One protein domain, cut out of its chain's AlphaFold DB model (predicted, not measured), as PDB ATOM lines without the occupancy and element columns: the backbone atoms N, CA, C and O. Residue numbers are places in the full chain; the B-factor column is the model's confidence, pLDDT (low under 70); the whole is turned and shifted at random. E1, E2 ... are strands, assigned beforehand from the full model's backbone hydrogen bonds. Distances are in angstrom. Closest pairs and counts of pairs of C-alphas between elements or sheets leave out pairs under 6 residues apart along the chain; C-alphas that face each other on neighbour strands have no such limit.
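AT A GLANCE: This is residues 25 to 136 of the 332 residues of an uncharacterized protein of Alphaproteobacteria bacterium RIFCSPLOWO2_01_FULL_40_26 (UniProt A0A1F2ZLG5). A twisted sheet is built on the long hairpin of E8 and E9, with E7 beside the first part of E8 and E6, then E3, beside its later part; the hairpin of E1 and E2 reaches away from it as a long arm, and the small hairpin of E4 and E5 is a separate piece. The whole is loose, with a radius of gyration of the C-alphas of 18.3 A, and elongated, spanning 66 by 36 by 32 A. The printed part has 112 residues, with no named helix and nine named strands, E1 to E9 in order along the chain; the class is all strand. The sheet of E3, E6, E7, E8 and E9 is branched, and its neighbour pairs are antiparallel, as are those of the two hairpins outside it.

HOW THE PARTS SIT: E8, residues 105 to 118, has three neighbours and bends by 92 degrees at residue 108. E9, residues 124 to 135, lies on one side of E8 beside residues 106 to 118; the two form a hairpin, with N 113 and O 129 within hydrogen-bond range at 2.9 A. On the other side of E8 lie E7, residues 96 to 102, beside residues 105 to 110, and E6, residues 85 to 89, beside residues 112 to 115. E7 and E8 are a hairpin too, with N 98 and O 108 at 2.9 A, and E7, E8 and E9 make a meander, each strand the antiparallel neighbour of the one before. E6 and E8 have N 86 and O 114 at 2.8 A. E3, residues 49 to 51, lies on the side of E6 away from E8, with N 50 and O 88 at 2.8 A. E4, residues 61 to 63, and E5, residues 77 to 79, form a hairpin with N 62 and O 78 at 2.7 A; both are apart from E8 and E9. E1, residues 25 to 30, and E2, residues 36 to 42, form a hairpin with N 27 and O 39 at 3.0 A; both are apart from the other seven strands.

IN THESE COORDINATES: E1 begins at C-alpha 25, (10.268, 18.559, 39.733), and measures 15.7 A; E2 measures 19.1 A. E7 measures 16.1 A and E6 11.2 A. E8 runs 31.3 A from C-alpha 105, (4.039, -8.604, 46.696). E9 runs 34.0 A and ends at C-alpha 135, (6.520, -2.829, 46.393). E3, E4 and E5 have three residues each.

THE WHOLE: The two C-alphas farthest apart are those of Asp 33 and Asp 121, 67.7 A. The printed part has no cut, and the link from E4 to E5, residues 64 to 76, is long. Mean pLDDT of the printed part is 72.4; 46 residues are under 70, among them 25 to 46 and 97 to 109.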
ATOM      1  N   GLU A  25       9.370  18.770  38.601       44.88
ATOM      2  CA  GLU A  25      10.268  18.559  39.733       44.88
ATOM      3  C   GLU A  25      11.139  19.811  39.868       44.88
ATOM      4  O   GLU A  25      11.963  20.099  38.998       44.88
ATOM      5  N   LYS A  26      10.902  20.605  40.914       47.28
ATOM      6  CA  LYS A  26      11.728  21.766  41.258       47.28
ATOM      7  C   LYS A  26      12.675  21.371  42.377       47.28
ATOM      8  O   LYS A  26      12.328  21.492  43.549       47.28
ATOM      9  N   ILE A  27      13.880  20.951  42.021       41.00
ATOM     10  CA  ILE A  27      14.945  20.771  43.006       41.00
ATOM     11  C   ILE A  27      15.603  22.132  43.190       41.00
ATOM     12  O   ILE A  27      16.232  22.646  42.269       41.00
ATOM     13  N   THR A  28      15.421  22.740  44.360       39.72
ATOM     14  CA  THR A  28      16.101  23.992  44.713       39.72
ATOM     15  C   THR A  28      17.304  23.662  45.580       39.72
ATOM     16  O   THR A  28      17.152  23.210  46.710       39.72
ATOM     17  N   ILE A  29      18.495  23.868  45.029       41.56
ATOM     18  CA  ILE A  29      19.771  23.711  45.719       41.56
ATOM     19  C   ILE A  29      20.173  25.085  46.236       41.56
ATOM     20  O   ILE A  29      20.335  26.013  45.445       41.56
ATOM     21  N   THR A  30      20.340  25.222  47.547       53.84
ATOM     22  CA  THR A  30      20.955  26.412  48.143       53.84
ATOM     23  C   THR A  30      22.446  26.152  48.299       53.84
ATOM     24  O   THR A  30      22.841  25.238  49.018       53.84
ATOM     25  N   ASN A  31      23.264  26.931  47.600       55.56
ATOM     26  CA  ASN A  31      24.716  26.902  47.706       55.56
ATOM     27  C   ASN A  31      25.161  27.459  49.075       55.56
ATOM     28  O   ASN A  31      24.433  28.218  49.718       55.56
ATOM     29  N   GLU A  32      26.380  27.125  49.509       58.16
ATOM     30  CA  GLU A  32      26.949  27.572  50.797       58.16
ATOM     31  C   GLU A  32      27.068  29.104  50.927       58.16
ATOM     32  O   GLU A  32      27.106  29.631  52.036       58.16
ATOM     33  N   ASP A  33      27.074  29.830  49.804       68.44
ATOM     34  CA  ASP A  33      27.078  31.299  49.742       68.44
ATOM     35  C   ASP A  33      25.675  31.934  49.863       68.44
ATOM     36  O   ASP A  33      25.530  33.156  49.790       68.44
ATOM     37  N   GLY A  34      24.636  31.114  50.047       52.69
ATOM     38  CA  GLY A  34      23.244  31.542  50.166       52.69
ATOM     39  C   GLY A  34      22.522  31.752  48.832       52.69
ATOM     40  O   GLY A  34      21.351  32.136  48.837       52.69
ATOM     41  N   THR A  35      23.164  31.497  47.687       60.59
ATOM     42  CA  THR A  35      22.501  31.556  46.377       60.59
ATOM     43  C   THR A  35      21.697  30.286  46.105       60.59
ATOM     44  O   THR A  35      22.129  29.180  46.417       60.59
ATOM     45  N   THR A  36      20.509  30.417  45.511       51.69
ATOM     46  CA  THR A  36      19.651  29.268  45.178       51.69
ATOM     47  C   THR A  36      19.650  28.986  43.680       51.69
ATOM     48  O   THR A  36      19.381  29.885  42.883       51.69
ATOM     49  N   GLN A  37      19.867  27.730  43.296       44.19
ATOM     50  CA  GLN A  37      19.706  27.220  41.937       44.19
ATOM     51  C   GLN A  37      18.512  26.266  41.883       44.19
ATOM     52  O   GLN A  37      18.475  25.279  42.611       44.19
ATOM     53  N   THR A  38      17.540  26.531  41.009       38.78
ATOM     54  CA  THR A  38      16.393  25.636  40.803       38.78
ATOM     55  C   THR A  38      16.573  24.842  39.515       38.78
ATOM     56  O   THR A  38      16.542  25.405  38.422       38.78
ATOM     57  N   ILE A  39      16.729  23.525  39.640       43.47
ATOM     58  CA  ILE A  39      16.702  22.588  38.517       43.47
ATOM     59  C   ILE A  39      15.254  22.157  38.316       43.47
ATOM     60  O   ILE A  39      14.610  21.672  39.245       43.47
ATOM     61  N   VAL A  40      14.753  22.349  37.097       44.56
ATOM     62  CA  VAL A  40      13.416  21.921  36.692       44.56
ATOM     63  C   VAL A  40      13.531  20.673  35.818       44.56
ATOM     64  O   VAL A  40      14.037  20.769  34.699       44.56
ATOM     65  N   ARG A  41      13.052  19.516  36.292       47.56
ATOM     66  CA  ARG A  41      12.819  18.343  35.428       47.56
ATOM     67  C   ARG A  41      11.341  18.278  35.056       47.56
ATOM     68  O   ARG A  41      10.481  18.170  35.922       47.56
ATOM     69  N   ASN A  42      11.054  18.337  33.756       47.88
ATOM     70  CA  ASN A  42       9.711  18.113  33.225       47.88
ATOM     71  C   ASN A  42       9.609  16.665  32.737       47.88
ATOM     72  O   ASN A  42      10.286  16.285  31.778       47.88
ATOM     73  N   ILE A  43       8.769  15.861  33.391       51.03
ATOM     74  CA  ILE A  43       8.369  14.545  32.886       51.03
ATOM     75  C   ILE A  43       7.074  14.745  32.091       51.03
ATOM     76  O   ILE A  43       6.008  14.938  32.668       51.03
ATOM     77  N   GLY A  44       7.198  14.738  30.764       54.62
ATOM     78  CA  GLY A  44       6.088  14.959  29.834       54.62
ATOM     79  C   GLY A  44       5.649  16.423  29.688       54.62
ATOM     80  O   GLY A  44       6.365  17.348  30.078       54.62
ATOM     81  N   ALA A  45       4.470  16.627  29.104       63.75
ATOM     82  CA  ALA A  45       3.843  17.916  28.827       63.75
ATOM     83  C   ALA A  45       3.112  18.512  30.043       63.75
ATOM     84  O   ALA A  45       2.552  19.604  29.948       63.75
ATOM     85  N   ASN A  46       3.155  17.828  31.196       67.06
ATOM     86  CA  ASN A  46       2.477  18.214  32.438       67.06
ATOM     87  C   ASN A  46       0.943  18.323  32.288       67.06
ATOM     88  O   ASN A  46       0.295  19.139  32.940       67.06
ATOM     89  N   ASP A  47       0.364  17.496  31.419       75.44
ATOM     90  CA  ASP A  47      -1.073  17.380  31.144       75.44
ATOM     91  C   ASP A  47      -1.713  16.160  31.841       75.44
ATOM     92  O   ASP A  47      -2.886  15.850  31.634       75.44
ATOM     93  N   GLY A  48      -0.957  15.479  32.711       74.69
ATOM     94  CA  GLY A  48      -1.426  14.328  33.485       74.69
ATOM     95  C   GLY A  48      -1.445  13.007  32.711       74.69
ATOM     96  O   GLY A  48      -1.911  11.996  33.250       74.69
ATOM     97  N   VAL A  49      -0.919  12.991  31.484       82.81
ATOM     98  CA  VAL A  49      -0.775  11.791  30.659       82.81
ATOM     99  C   VAL A  49       0.642  11.687  30.100       82.81
ATOM    100  O   VAL A  49       1.346  12.674  29.944       82.81
ATOM    101  N   ILE A  50       1.084  10.460  29.834       82.56
ATOM    102  CA  ILE A  50       2.282  10.183  29.040       82.56
ATOM    103  C   ILE A  50       1.812   9.526  27.748       82.56
ATOM    104  O   ILE A  50       1.337   8.387  27.769       82.56
ATOM    105  N   ASN A  51       1.916  10.243  26.636       89.25
ATOM    106  CA  ASN A  51       1.492   9.828  25.302       89.25
ATOM    107  C   ASN A  51       2.527  10.247  24.239       89.25
ATOM    108  O   ASN A  51       3.619  10.718  24.546       89.25
ATOM    109  N   SER A  52       2.209  10.070  22.958       90.50
ATOM    110  CA  SER A  52       3.124  10.376  21.849       90.50
ATOM    111  C   SER A  52       3.585  11.838  21.752       90.50
ATOM    112  O   SER A  52       4.550  12.108  21.039       90.50
ATOM    113  N   ASN A  53       2.913  12.775  22.426       87.56
ATOM    114  CA  ASN A  53       3.325  14.179  22.495       87.56
ATOM    115  C   ASN A  53       4.511  14.383  23.455       87.56
ATOM    116  O   ASN A  53       5.152  15.434  23.432       87.56
ATOM    117  N   ASP A  54       4.844  13.368  24.256       80.44
ATOM    118  CA  ASP A  54       5.929  13.397  25.222       80.44
ATOM    119  C   ASP A  54       7.193  12.736  24.677       80.44
ATOM    120  O   ASP A  54       7.219  11.555  24.329       80.44
ATOM    121  N   ALA A  55       8.316  13.457  24.715       79.44
ATOM    122  CA  ALA A  55       9.610  12.920  24.283       79.44
ATOM    123  C   ALA A  55      10.074  11.688  25.091       79.44
ATOM    124  O   ALA A  55      10.946  10.944  24.638       79.44
ATOM    125  N   VAL A  56       9.526  11.473  26.295       77.56
ATOM    126  CA  VAL A  56       9.802  10.283  27.114       77.56
ATOM    127  C   VAL A  56       9.066   9.043  26.601       77.56
ATOM    128  O   VAL A  56       9.573   7.937  26.760       77.56
ATOM    129  N   PHE A  57       7.926   9.199  25.925       81.38
ATOM    130  CA  PHE A  57       7.065   8.089  25.516       81.38
ATOM    131  C   PHE A  57       7.774   7.091  24.598       81.38
ATOM    132  O   PHE A  57       7.689   5.883  24.804       81.38
ATOM    133  N   SER A  58       8.557   7.588  23.636       82.25
ATOM    134  CA  SER A  58       9.343   6.749  22.720       82.25
ATOM    135  C   SER A  58      10.530   6.043  23.388       82.25
ATOM    136  O   SER A  58      11.104   5.122  22.806       82.25
ATOM    137  N   LYS A  59      10.902   6.452  24.608       80.19
ATOM    138  CA  LYS A  59      11.992   5.854  25.394       80.19
ATOM    139  C   LYS A  59      11.498   4.763  26.341       80.19
ATOM    140  O   LYS A  59      12.293   3.915  26.744       80.19
ATOM    141  N   LEU A  60      10.212   4.777  26.698       79.56
ATOM    142  CA  LEU A  60       9.625   3.808  27.617       79.56
ATOM    143  C   LEU A  60       9.501   2.427  26.967       79.56
ATOM    144  O   LEU A  60       9.123   2.279  25.802       79.56
ATOM    145  N   LYS A  61       9.799   1.401  27.766       81.38
ATOM    146  CA  LYS A  61       9.678  -0.005  27.382       81.38
ATOM    147  C   LYS A  61       8.976  -0.796  28.479       81.38
ATOM    148  O   LYS A  61       9.136  -0.503  29.660       81.38
ATOM    149  N   ILE A  62       8.236  -1.815  28.071       82.12
ATOM    150  CA  ILE A  62       7.699  -2.867  28.925       82.12
ATOM    151  C   ILE A  62       8.630  -4.067  28.812       82.12
ATOM    152  O   ILE A  62       8.936  -4.522  27.706       82.12
ATOM    153  N   TRP A  63       9.075  -4.562  29.959       83.44
ATOM    154  CA  TRP A  63       9.846  -5.790  30.063       83.44
ATOM    155  C   TRP A  63       8.914  -6.939  30.439       83.44
ATOM    156  O   TRP A  63       8.152  -6.839  31.401       83.44
ATOM    157  N   GLN A  64       8.963  -8.016  29.661       78.81
ATOM    158  CA  GLN A  64       8.352  -9.289  30.005       78.81
ATOM    159  C   GLN A  64       9.459 -10.334  30.110       78.81
ATOM    160  O   GLN A  64       9.886 -10.856  29.084       78.81
ATOM    161  N   ASP A  65       9.874 -10.642  31.334       75.81
ATOM    162  CA  ASP A  65      10.821 -11.721  31.612       75.81
ATOM    163  C   ASP A  65      10.180 -13.073  31.260       75.81
ATOM    164  O   ASP A  65       9.274 -13.560  31.945       75.81
ATOM    165  N   ARG A  66      10.562 -13.638  30.111       74.44
ATOM    166  CA  ARG A  66       9.939 -14.858  29.572       74.44
ATOM    167  C   ARG A  66      10.638 -16.109  30.060       74.44
ATOM    168  O   ARG A  66       9.997 -17.158  30.134       74.44
ATOM    169  N   ASN A  67      11.934 -16.006  30.326       73.44
ATOM    170  CA  ASN A  67      12.747 -17.108  30.816       73.44
ATOM    171  C   ASN A  67      12.879 -17.107  32.350       73.44
ATOM    172  O   ASN A  67      13.393 -18.081  32.888       73.44
ATOM    173  N   GLN A  68      12.326 -16.091  33.023       62.69
ATOM    174  CA  GLN A  68      12.255 -15.939  34.478       62.69
ATOM    175  C   GLN A  68      13.637 -15.838  35.131       62.69
ATOM    176  O   GLN A  68      13.821 -16.273  36.265       62.69
ATOM    177  N   ASN A  69      14.618 -15.290  34.410       62.66
ATOM    178  CA  ASN A  69      16.001 -15.205  34.880       62.66
ATOM    179  C   ASN A  69      16.334 -13.864  35.561       62.66
ATOM    180  O   ASN A  69      17.457 -13.677  36.034       62.66
ATOM    181  N   GLY A  70      15.399 -12.908  35.577       57.59
ATOM    182  CA  GLY A  70      15.612 -11.594  36.167       57.59
ATOM    183  C   GLY A  70      16.701 -10.766  35.467       57.59
ATOM    184  O   GLY A  70      17.414  -9.993  36.107       57.59
ATOM    185  N   ILE A  71      16.905 -10.944  34.163       63.50
ATOM    186  CA  ILE A  71      17.841 -10.162  33.355       63.50
ATOM    187  C   ILE A  71      17.071  -9.621  32.162       63.50
ATOM    188  O   ILE A  71      16.572 -10.378  31.345       63.50
ATOM    189  N   SER A  72      17.031  -8.297  32.007       62.09
ATOM    190  CA  SER A  72      16.375  -7.708  30.843       62.09
ATOM    191  C   SER A  72      17.186  -7.939  29.569       62.09
ATOM    192  O   SER A  72      18.286  -7.401  29.402       62.09
ATOM    193  N   GLU A  73      16.621  -8.723  28.656       77.62
ATOM    194  CA  GLU A  73      17.218  -9.022  27.357       77.62
ATOM    195  C   GLU A  73      16.473  -8.314  26.214       77.62
ATOM    196  O   GLU A  73      15.296  -7.957  26.302       77.62
ATOM    197  N   ALA A  74      17.163  -8.073  25.095       82.62
ATOM    198  CA  ALA A  74      16.615  -7.267  23.998       82.62
ATOM    199  C   ALA A  74      15.330  -7.861  23.386       82.62
ATOM    200  O   ALA A  74      14.460  -7.119  22.935       82.62
ATOM    201  N   ASN A  75      15.200  -9.188  23.382       83.81
ATOM    202  CA  ASN A  75      14.024  -9.924  22.908       83.81
ATOM    203  C   ASN A  75      12.834  -9.894  23.887       83.81
ATOM    204  O   ASN A  75      11.734 -10.294  23.505       83.81
ATOM    205  N   GLU A  76      13.037  -9.418  25.114       73.31
ATOM    206  CA  GLU A  76      12.026  -9.337  26.176       73.31
ATOM    207  C   GLU A  76      11.467  -7.926  26.375       73.31
ATOM    208  O   GLU A  76      10.502  -7.713  27.114       73.31
ATOM    209  N   LEU A  77      12.079  -6.948  25.710       80.12
ATOM    210  CA  LEU A  77      11.706  -5.549  25.776       80.12
ATOM    211  C   LEU A  77      10.816  -5.168  24.596       80.12
ATOM    212  O   LEU A  77      11.161  -5.388  23.434       80.12
ATOM    213  N   LYS A  78       9.691  -4.524  24.901       81.56
ATOM    214  CA  LYS A  78       8.770  -3.952  23.916       81.56
ATOM    215  C   LYS A  78       8.522  -2.485  24.195       81.56
ATOM    216  O   LYS A  78       8.334  -2.089  25.337       81.56
ATOM    217  N   THR A  79       8.513  -1.667  23.157       86.69
ATOM    218  CA  THR A  79       8.079  -0.269  23.250       86.69
ATOM    219  C   THR A  79       6.573  -0.186  23.499       86.69
ATOM    220  O   THR A  79       5.820  -1.116  23.198       86.69
ATOM    221  N   LEU A  80       6.112   0.955  24.018       87.50
ATOM    222  CA  LEU A  80       4.679   1.213  24.207       87.50
ATOM    223  C   LEU A  80       3.906   1.115  22.882       87.50
ATOM    224  O   LEU A  80       2.851   0.485  22.828       87.50
ATOM    225  N   THR A  81       4.477   1.647  21.799       92.56
ATOM    226  CA  THR A  81       3.885   1.602  20.455       92.56
ATOM    227  C   THR A  81       3.787   0.183  19.897       92.56
ATOM    228  O   THR A  81       2.753  -0.161  19.332       92.56
ATOM    229  N   GLU A  82       4.805  -0.668  20.082       89.88
ATOM    230  CA  GLU A  82       4.731  -2.088  19.683       89.88
ATOM    231  C   GLU A  82       3.609  -2.841  20.407       89.88
ATOM    232  O   GLU A  82       3.053  -3.793  19.863       89.88
ATOM    233  N   LEU A  83       3.275  -2.416  21.625       89.12
ATOM    234  CA  LEU A  83       2.167  -2.961  22.400       89.12
ATOM    235  C   LEU A  83       0.838  -2.250  22.124       89.12
ATOM    236  O   LEU A  83      -0.162  -2.611  22.732       89.12
ATOM    237  N   GLY A  84       0.787  -1.247  21.247       93.81
ATOM    238  CA  GLY A  84      -0.428  -0.467  20.993       93.81
ATOM    239  C   GLY A  84      -0.869   0.405  22.173       93.81
ATOM    240  O   GLY A  84      -2.000   0.882  22.187       93.81
ATOM    241  N   ILE A  85      -0.018   0.617  23.181       91.94
ATOM    242  CA  ILE A  85      -0.300   1.549  24.278       91.94
ATOM    243  C   ILE A  85      -0.255   2.962  23.697       91.94
ATOM    244  O   ILE A  85       0.717   3.313  23.032       91.94
ATOM    245  N   LYS A  86      -1.309   3.750  23.920       94.25
ATOM    246  CA  LYS A  86      -1.443   5.124  23.409       94.25
ATOM    247  C   LYS A  86      -1.162   6.177  24.467       94.25
ATOM    248  O   LYS A  86      -0.551   7.196  24.167       94.25
ATOM    249  N   GLU A  87      -1.585   5.915  25.696       91.12
ATOM    250  CA  GLU A  87      -1.410   6.834  26.815       91.12
ATOM    251  C   GLU A  87      -1.318   6.072  28.134       91.12
ATOM    252  O   GLU A  87      -1.962   5.037  28.318       91.12
ATOM    253  N   ILE A  88      -0.542   6.614  29.066       84.62
ATOM    254  CA  ILE A  88      -0.491   6.195  30.465       84.62
ATOM    255  C   ILE A  88      -0.976   7.377  31.298       84.62
ATOM    256  O   ILE A  88      -0.406   8.463  31.216       84.62
ATOM    257  N   LYS A  89      -2.024   7.178  32.096       82.25
ATOM    258  CA  LYS A  89      -2.521   8.203  33.015       82.25
ATOM    259  C   LYS A  89      -1.636   8.236  34.253       82.25
ATOM    260  O   LYS A  89      -1.359   7.193  34.855       82.25
ATOM    261  N   VAL A  90      -1.178   9.435  34.585       74.44
ATOM    262  CA  VAL A  90      -0.215   9.702  35.663       74.44
ATOM    263  C   VAL A  90      -0.648  10.870  36.552       74.44
ATOM    264  O   VAL A  90       0.072  11.239  37.477       74.44
ATOM    265  N   SER A  91      -1.827  11.452  36.301       73.25
ATOM    266  CA  SER A  91      -2.407  12.471  37.174       73.25
ATOM    267  C   SER A  91      -2.754  11.882  38.550       73.25
ATOM    268  O   SER A  91      -3.157  10.715  38.618       73.25
ATOM    269  N   PRO A  92      -2.664  12.665  39.642       62.41
ATOM    270  CA  PRO A  92      -2.997  12.191  40.989       62.41
ATOM    271  C   PRO A  92      -4.383  11.539  41.078       62.41
ATOM    272  O   PRO A  92      -4.521  10.475  41.673       62.41
ATOM    273  N   ASP A  93      -5.380  12.109  40.396       72.00
ATOM    274  CA  ASP A  93      -6.761  11.605  40.393       72.00
ATOM    275  C   ASP A  93      -6.930  10.285  39.619       72.00
ATOM    276  O   ASP A  93      -7.935   9.590  39.767       72.00
ATOM    277  N   SER A  94      -5.957   9.925  38.776       65.94
ATOM    278  CA  SER A  94      -5.944   8.661  38.028       65.94
ATOM    279  C   SER A  94      -5.261   7.511  38.777       65.94
ATOM    280  O   SER A  94      -5.322   6.367  38.318       65.94
ATOM    281  N   ILE A  95      -4.640   7.799  39.928       71.25
ATOM    282  CA  ILE A  95      -3.920   6.833  40.755       71.25
ATOM    283  C   ILE A  95      -4.751   6.514  41.998       71.25
ATOM    284  O   ILE A  95      -5.060   7.378  42.812       71.25
ATOM    285  N   THR A  96      -5.090   5.242  42.183       70.19
ATOM    286  CA  THR A  96      -5.779   4.765  43.388       70.19
ATOM    287  C   THR A  96      -4.784   4.079  44.311       70.19
ATOM    288  O   THR A  96      -4.250   3.028  43.951       70.19
ATOM    289  N   LEU A  97      -4.558   4.635  45.502       66.06
ATOM    290  CA  LEU A  97      -3.729   4.001  46.531       66.06
ATOM    291  C   LEU A  97      -4.313   2.646  46.949       66.06
ATOM    292  O   LEU A  97      -5.529   2.460  47.003       66.06
ATOM    293  N   GLN A  98      -3.427   1.696  47.215       67.31
ATOM    294  CA  GLN A  98      -3.742   0.341  47.651       67.31
ATOM    295  C   GLN A  98      -2.895   0.007  48.881       67.31
ATOM    296  O   GLN A  98      -1.877   0.645  49.134       67.31
ATOM    297  N   ASN A  99      -3.330  -0.982  49.655       63.16
ATOM    298  CA  ASN A  99      -2.544  -1.512  50.762       63.16
ATOM    299  C   ASN A  99      -2.929  -2.973  51.015       63.16
ATOM    300  O   ASN A  99      -3.600  -3.297  51.997       63.16
ATOM    301  N   TYR A 100      -2.616  -3.844  50.056       57.16
ATOM    302  CA  TYR A 100      -2.858  -5.277  50.196       57.16
ATOM    303  C   TYR A 100      -1.804  -6.096  49.451       57.16
ATOM    304  O   TYR A 100      -1.271  -5.670  48.426       57.16
ATOM    305  N   THR A 101      -1.537  -7.300  49.954       56.31
ATOM    306  CA  THR A 101      -0.561  -8.225  49.370       56.31
ATOM    307  C   THR A 101      -1.226  -9.156  48.357       56.31
ATOM    308  O   THR A 101      -2.292  -9.719  48.618       56.31
ATOM    309  N   GLN A 102      -0.586  -9.363  47.207       61.09
ATOM    310  CA  GLN A 102      -0.978 -10.343  46.195       61.09
ATOM    311  C   GLN A 102       0.249 -11.145  45.755       61.09
ATOM    312  O   GLN A 102       1.241 -10.575  45.308       61.09
ATOM    313  N   ASN A 103       0.179 -12.476  45.869       57.34
ATOM    314  CA  ASN A 103       1.283 -13.392  45.543       57.34
ATOM    315  C   ASN A 103       2.616 -12.987  46.204       57.34
ATOM    316  O   ASN A 103       3.654 -12.985  45.553       57.34
ATOM    317  N   GLY A 104       2.568 -12.577  47.476       52.00
ATOM    318  CA  GLY A 104       3.743 -12.141  48.240       52.00
ATOM    319  C   GLY A 104       4.172 -10.686  48.017       52.00
ATOM    320  O   GLY A 104       4.915 -10.169  48.836       52.00
ATOM    321  N   ASN A 105       3.665  -9.992  46.994       51.62
ATOM    322  CA  ASN A 105       4.039  -8.604  46.696       51.62
ATOM    323  C   ASN A 105       3.022  -7.612  47.261       51.62
ATOM    324  O   ASN A 105       1.812  -7.831  47.136       51.62
ATOM    325  N   LEU A 106       3.493  -6.507  47.837       56.66
ATOM    326  CA  LEU A 106       2.623  -5.439  48.319       56.66
ATOM    327  C   LEU A 106       2.194  -4.563  47.137       56.66
ATOM    328  O   LEU A 106       3.015  -4.010  46.409       56.66
ATOM    329  N   ILE A 107       0.884  -4.423  46.938       65.62
ATOM    330  CA  ILE A 107       0.328  -3.479  45.969       65.62
ATOM    331  C   ILE A 107       0.059  -2.167  46.697       65.62
ATOM    332  O   ILE A 107      -0.812  -2.110  47.567       65.62
ATOM    333  N   ILE A 108       0.783  -1.118  46.306       61.69
ATOM    334  CA  ILE A 108       0.742   0.208  46.947       61.69
ATOM    335  C   ILE A 108      -0.121   1.217  46.181       61.69
ATOM    336  O   ILE A 108      -0.652   2.167  46.756       61.69
ATOM    337  N   SER A 109      -0.303   1.025  44.873       66.06
ATOM    338  CA  SER A 109      -1.223   1.830  44.069       66.06
ATOM    339  C   SER A 109      -1.573   1.153  42.744       66.06
ATOM    340  O   SER A 109      -0.940   0.185  42.320       66.06
ATOM    341  N   LYS A 110      -2.615   1.655  42.082       74.75
ATOM    342  CA  LYS A 110      -2.997   1.290  40.716       74.75
ATOM    343  C   LYS A 110      -3.195   2.539  39.879       74.75
ATOM    344  O   LYS A 110      -3.762   3.509  40.373       74.75
ATOM    345  N   GLY A 111      -2.803   2.472  38.615       78.88
ATOM    346  CA  GLY A 111      -3.093   3.493  37.613       78.88
ATOM    347  C   GLY A 111      -3.739   2.886  36.373       78.88
ATOM    348  O   GLY A 111      -4.072   1.697  36.345       78.88
ATOM    349  N   GLN A 112      -3.933   3.708  35.343       84.19
ATOM    350  CA  GLN A 112      -4.605   3.311  34.106       84.19
ATOM    351  C   GLN A 112      -3.796   3.671  32.864       84.19
ATOM    352  O   GLN A 112      -3.100   4.681  32.831       84.19
ATOM    353  N   PHE A 113      -3.940   2.876  31.812       88.94
ATOM    354  CA  PHE A 113      -3.413   3.171  30.483       88.94
ATOM    355  C   PHE A 113      -4.445   2.807  29.419       88.94
ATOM    356  O   PHE A 113      -5.276   1.922  29.632       88.94
ATOM    357  N   THR A 114      -4.390   3.471  28.271       93.50
ATOM    358  CA  THR A 114      -5.248   3.158  27.125       93.50
ATOM    359  C   THR A 114      -4.428   2.425  26.076       93.50
ATOM    360  O   THR A 114      -3.323   2.843  25.720       93.50
ATOM    361  N   GLN A 115      -4.963   1.308  25.591       94.38
ATOM    362  CA  GLN A 115      -4.323   0.445  24.608       94.38
ATOM    363  C   GLN A 115      -5.257   0.210  23.426       94.38
ATOM    364  O   GLN A 115      -6.415  -0.158  23.611       94.38
ATOM    365  N   GLU A 116      -4.739   0.369  22.215       96.06
ATOM    366  CA  GLU A 116      -5.379  -0.130  21.005       96.06
ATOM    367  C   GLU A 116      -5.170  -1.644  20.918       96.06
ATOM    368  O   GLU A 116      -4.042  -2.140  20.927       96.06
ATOM    369  N   VAL A 117      -6.270  -2.385  20.850       93.00
ATOM    370  CA  VAL A 117      -6.280  -3.838  20.705       93.00
ATOM    371  C   VAL A 117      -6.956  -4.220  19.396       93.00
ATOM    372  O   VAL A 117      -7.925  -3.588  18.974       93.00
ATOM    373  N   THR A 118      -6.455  -5.276  18.765       93.44
ATOM    374  CA  THR A 118      -7.121  -5.909  17.623       93.44
ATOM    375  C   THR A 118      -8.085  -6.966  18.147       93.44
ATOM    376  O   THR A 118      -7.670  -7.914  18.816       93.44
ATOM    377  N   ASN A 119      -9.367  -6.797  17.851       90.38
ATOM    378  CA  ASN A 119     -10.423  -7.741  18.188       90.38
ATOM    379  C   ASN A 119     -10.327  -9.003  17.306       90.38
ATOM    380  O   ASN A 119      -9.726  -8.961  16.228       90.38
ATOM    381  N   PRO A 120     -10.942 -10.133  17.711       92.50
ATOM    382  CA  PRO A 120     -10.924 -11.374  16.927       92.50
ATOM    383  C   PRO A 120     -11.490 -11.245  15.505       92.50
ATOM    384  O   PRO A 120     -11.121 -12.022  14.630       92.50
ATOM    385  N   ASP A 121     -12.370 -10.271  15.270       92.19
ATOM    386  CA  ASP A 121     -12.953  -9.958  13.960       92.19
ATOM    387  C   ASP A 121     -12.054  -9.060  13.081       92.19
ATOM    388  O   ASP A 121     -12.439  -8.682  11.977       92.19
ATOM    389  N   GLY A 122     -10.851  -8.717  13.557       91.19
ATOM    390  CA  GLY A 122      -9.891  -7.854  12.872       91.19
ATOM    391  C   GLY A 122     -10.137  -6.354  13.056       91.19
ATOM    392  O   GLY A 122      -9.322  -5.552  12.593       91.19
ATOM    393  N   THR A 123     -11.212  -5.950  13.738       94.06
ATOM    394  CA  THR A 123     -11.446  -4.540  14.081       94.06
ATOM    395  C   THR A 123     -10.491  -4.079  15.180       94.06
ATOM    396  O   THR A 123      -9.921  -4.889  15.910       94.06
ATOM    397  N   ARG A 124     -10.284  -2.764  15.304       92.75
ATOM    398  CA  ARG A 124      -9.449  -2.180  16.359       92.75
ATOM    399  C   ARG A 124     -10.305  -1.389  17.333       92.75
ATOM    400  O   ARG A 124     -11.146  -0.604  16.900       92.75
ATOM    401  N   SER A 125     -10.045  -1.567  18.622       92.62
ATOM    402  CA  SER A 125     -10.715  -0.845  19.702       92.62
ATOM    403  C   SER A 125      -9.700  -0.278  20.677       92.62
ATOM    404  O   SER A 125      -8.670  -0.893  20.941       92.62
ATOM    405  N   GLU A 126     -10.014   0.870  21.262       94.94
ATOM    406  CA  GLU A 126      -9.283   1.382  22.416       94.94
ATOM    407  C   GLU A 126      -9.897   0.837  23.701       94.94
ATOM    408  O   GLU A 126     -11.114   0.864  23.893       94.94
ATOM    409  N   VAL A 127      -9.047   0.318  24.580       93.12
ATOM    410  CA  VAL A 127      -9.446  -0.262  25.860       93.12
ATOM    411  C   VAL A 127      -8.609   0.365  26.961       93.12
ATOM    412  O   VAL A 127      -7.377   0.337  26.910       93.12
ATOM    413  N   THR A 128      -9.274   0.896  27.984       90.94
ATOM    414  CA  THR A 128      -8.611   1.307  29.223       90.94
ATOM    415  C   THR A 128      -8.319   0.076  30.075       90.94
ATOM    416  O   THR A 128      -9.209  -0.719  30.377       90.94
ATOM    417  N   LYS A 129      -7.060  -0.077  30.471       86.56
ATOM    418  CA  LYS A 129      -6.554  -1.148  31.330       86.56
ATOM    419  C   LYS A 129      -5.886  -0.554  32.562       86.56
ATOM    420  O   LYS A 129      -5.554   0.629  32.582       86.56
ATOM    421  N   SER A 130      -5.674  -1.382  33.578       81.88
ATOM    422  CA  SER A 130      -5.006  -0.971  34.812       81.88
ATOM    423  C   SER A 130      -3.603  -1.555  34.912       81.88
ATOM    424  O   SER A 130      -3.371  -2.692  34.501       81.88
ATOM    425  N   TYR A 131      -2.694  -0.793  35.509       78.94
ATOM    426  CA  TYR A 131      -1.407  -1.277  36.005       78.94
ATOM    427  C   TYR A 131      -1.366  -1.136  37.529       78.94
ATOM    428  O   TYR A 131      -2.150  -0.384  38.113       78.94
ATOM    429  N   ALA A 132      -0.478  -1.883  38.171       72.06
ATOM    430  CA  ALA A 132      -0.245  -1.813  39.605       72.06
ATOM    431  C   ALA A 132       1.200  -1.396  39.859       72.06
ATOM    432  O   ALA A 132       2.107  -1.891  39.189       72.06
ATOM    433  N   ASN A 133       1.394  -0.525  40.841       59.72
ATOM    434  CA  ASN A 133       2.706  -0.278  41.406       59.72
ATOM    435  C   ASN A 133       2.905  -1.288  42.528       59.72
ATOM    436  O   ASN A 133       2.070  -1.410  43.433       59.72
ATOM    437  N   LEU A 134       3.993  -2.033  42.411       54.88
ATOM    438  CA  LEU A 134       4.381  -3.055  43.361       54.88
ATOM    439  C   LEU A 134       5.499  -2.497  44.225       54.88
ATOM    440  O   LEU A 134       6.456  -1.922  43.711       54.88
ATOM    441  N   ASP A 135       5.370  -2.712  45.521       50.16
ATOM    442  CA  ASP A 135       6.520  -2.829  46.393       50.16
ATOM    443  C   ASP A 135       6.891  -4.319  46.399       50.16
ATOM    444  O   ASP A 135       6.151  -5.176  46.905       50.16
ATOM    445  N   LEU A 136       7.945  -4.643  45.644       49.41
ATOM    446  CA  LEU A 136       8.377  -6.020  45.443       49.41
ATOM    447  C   LEU A 136       8.943  -6.533  46.760       49.41
ATOM    448  O   LEU A 136       9.928  -5.998  47.265       49.41
TER     449      LEU A 136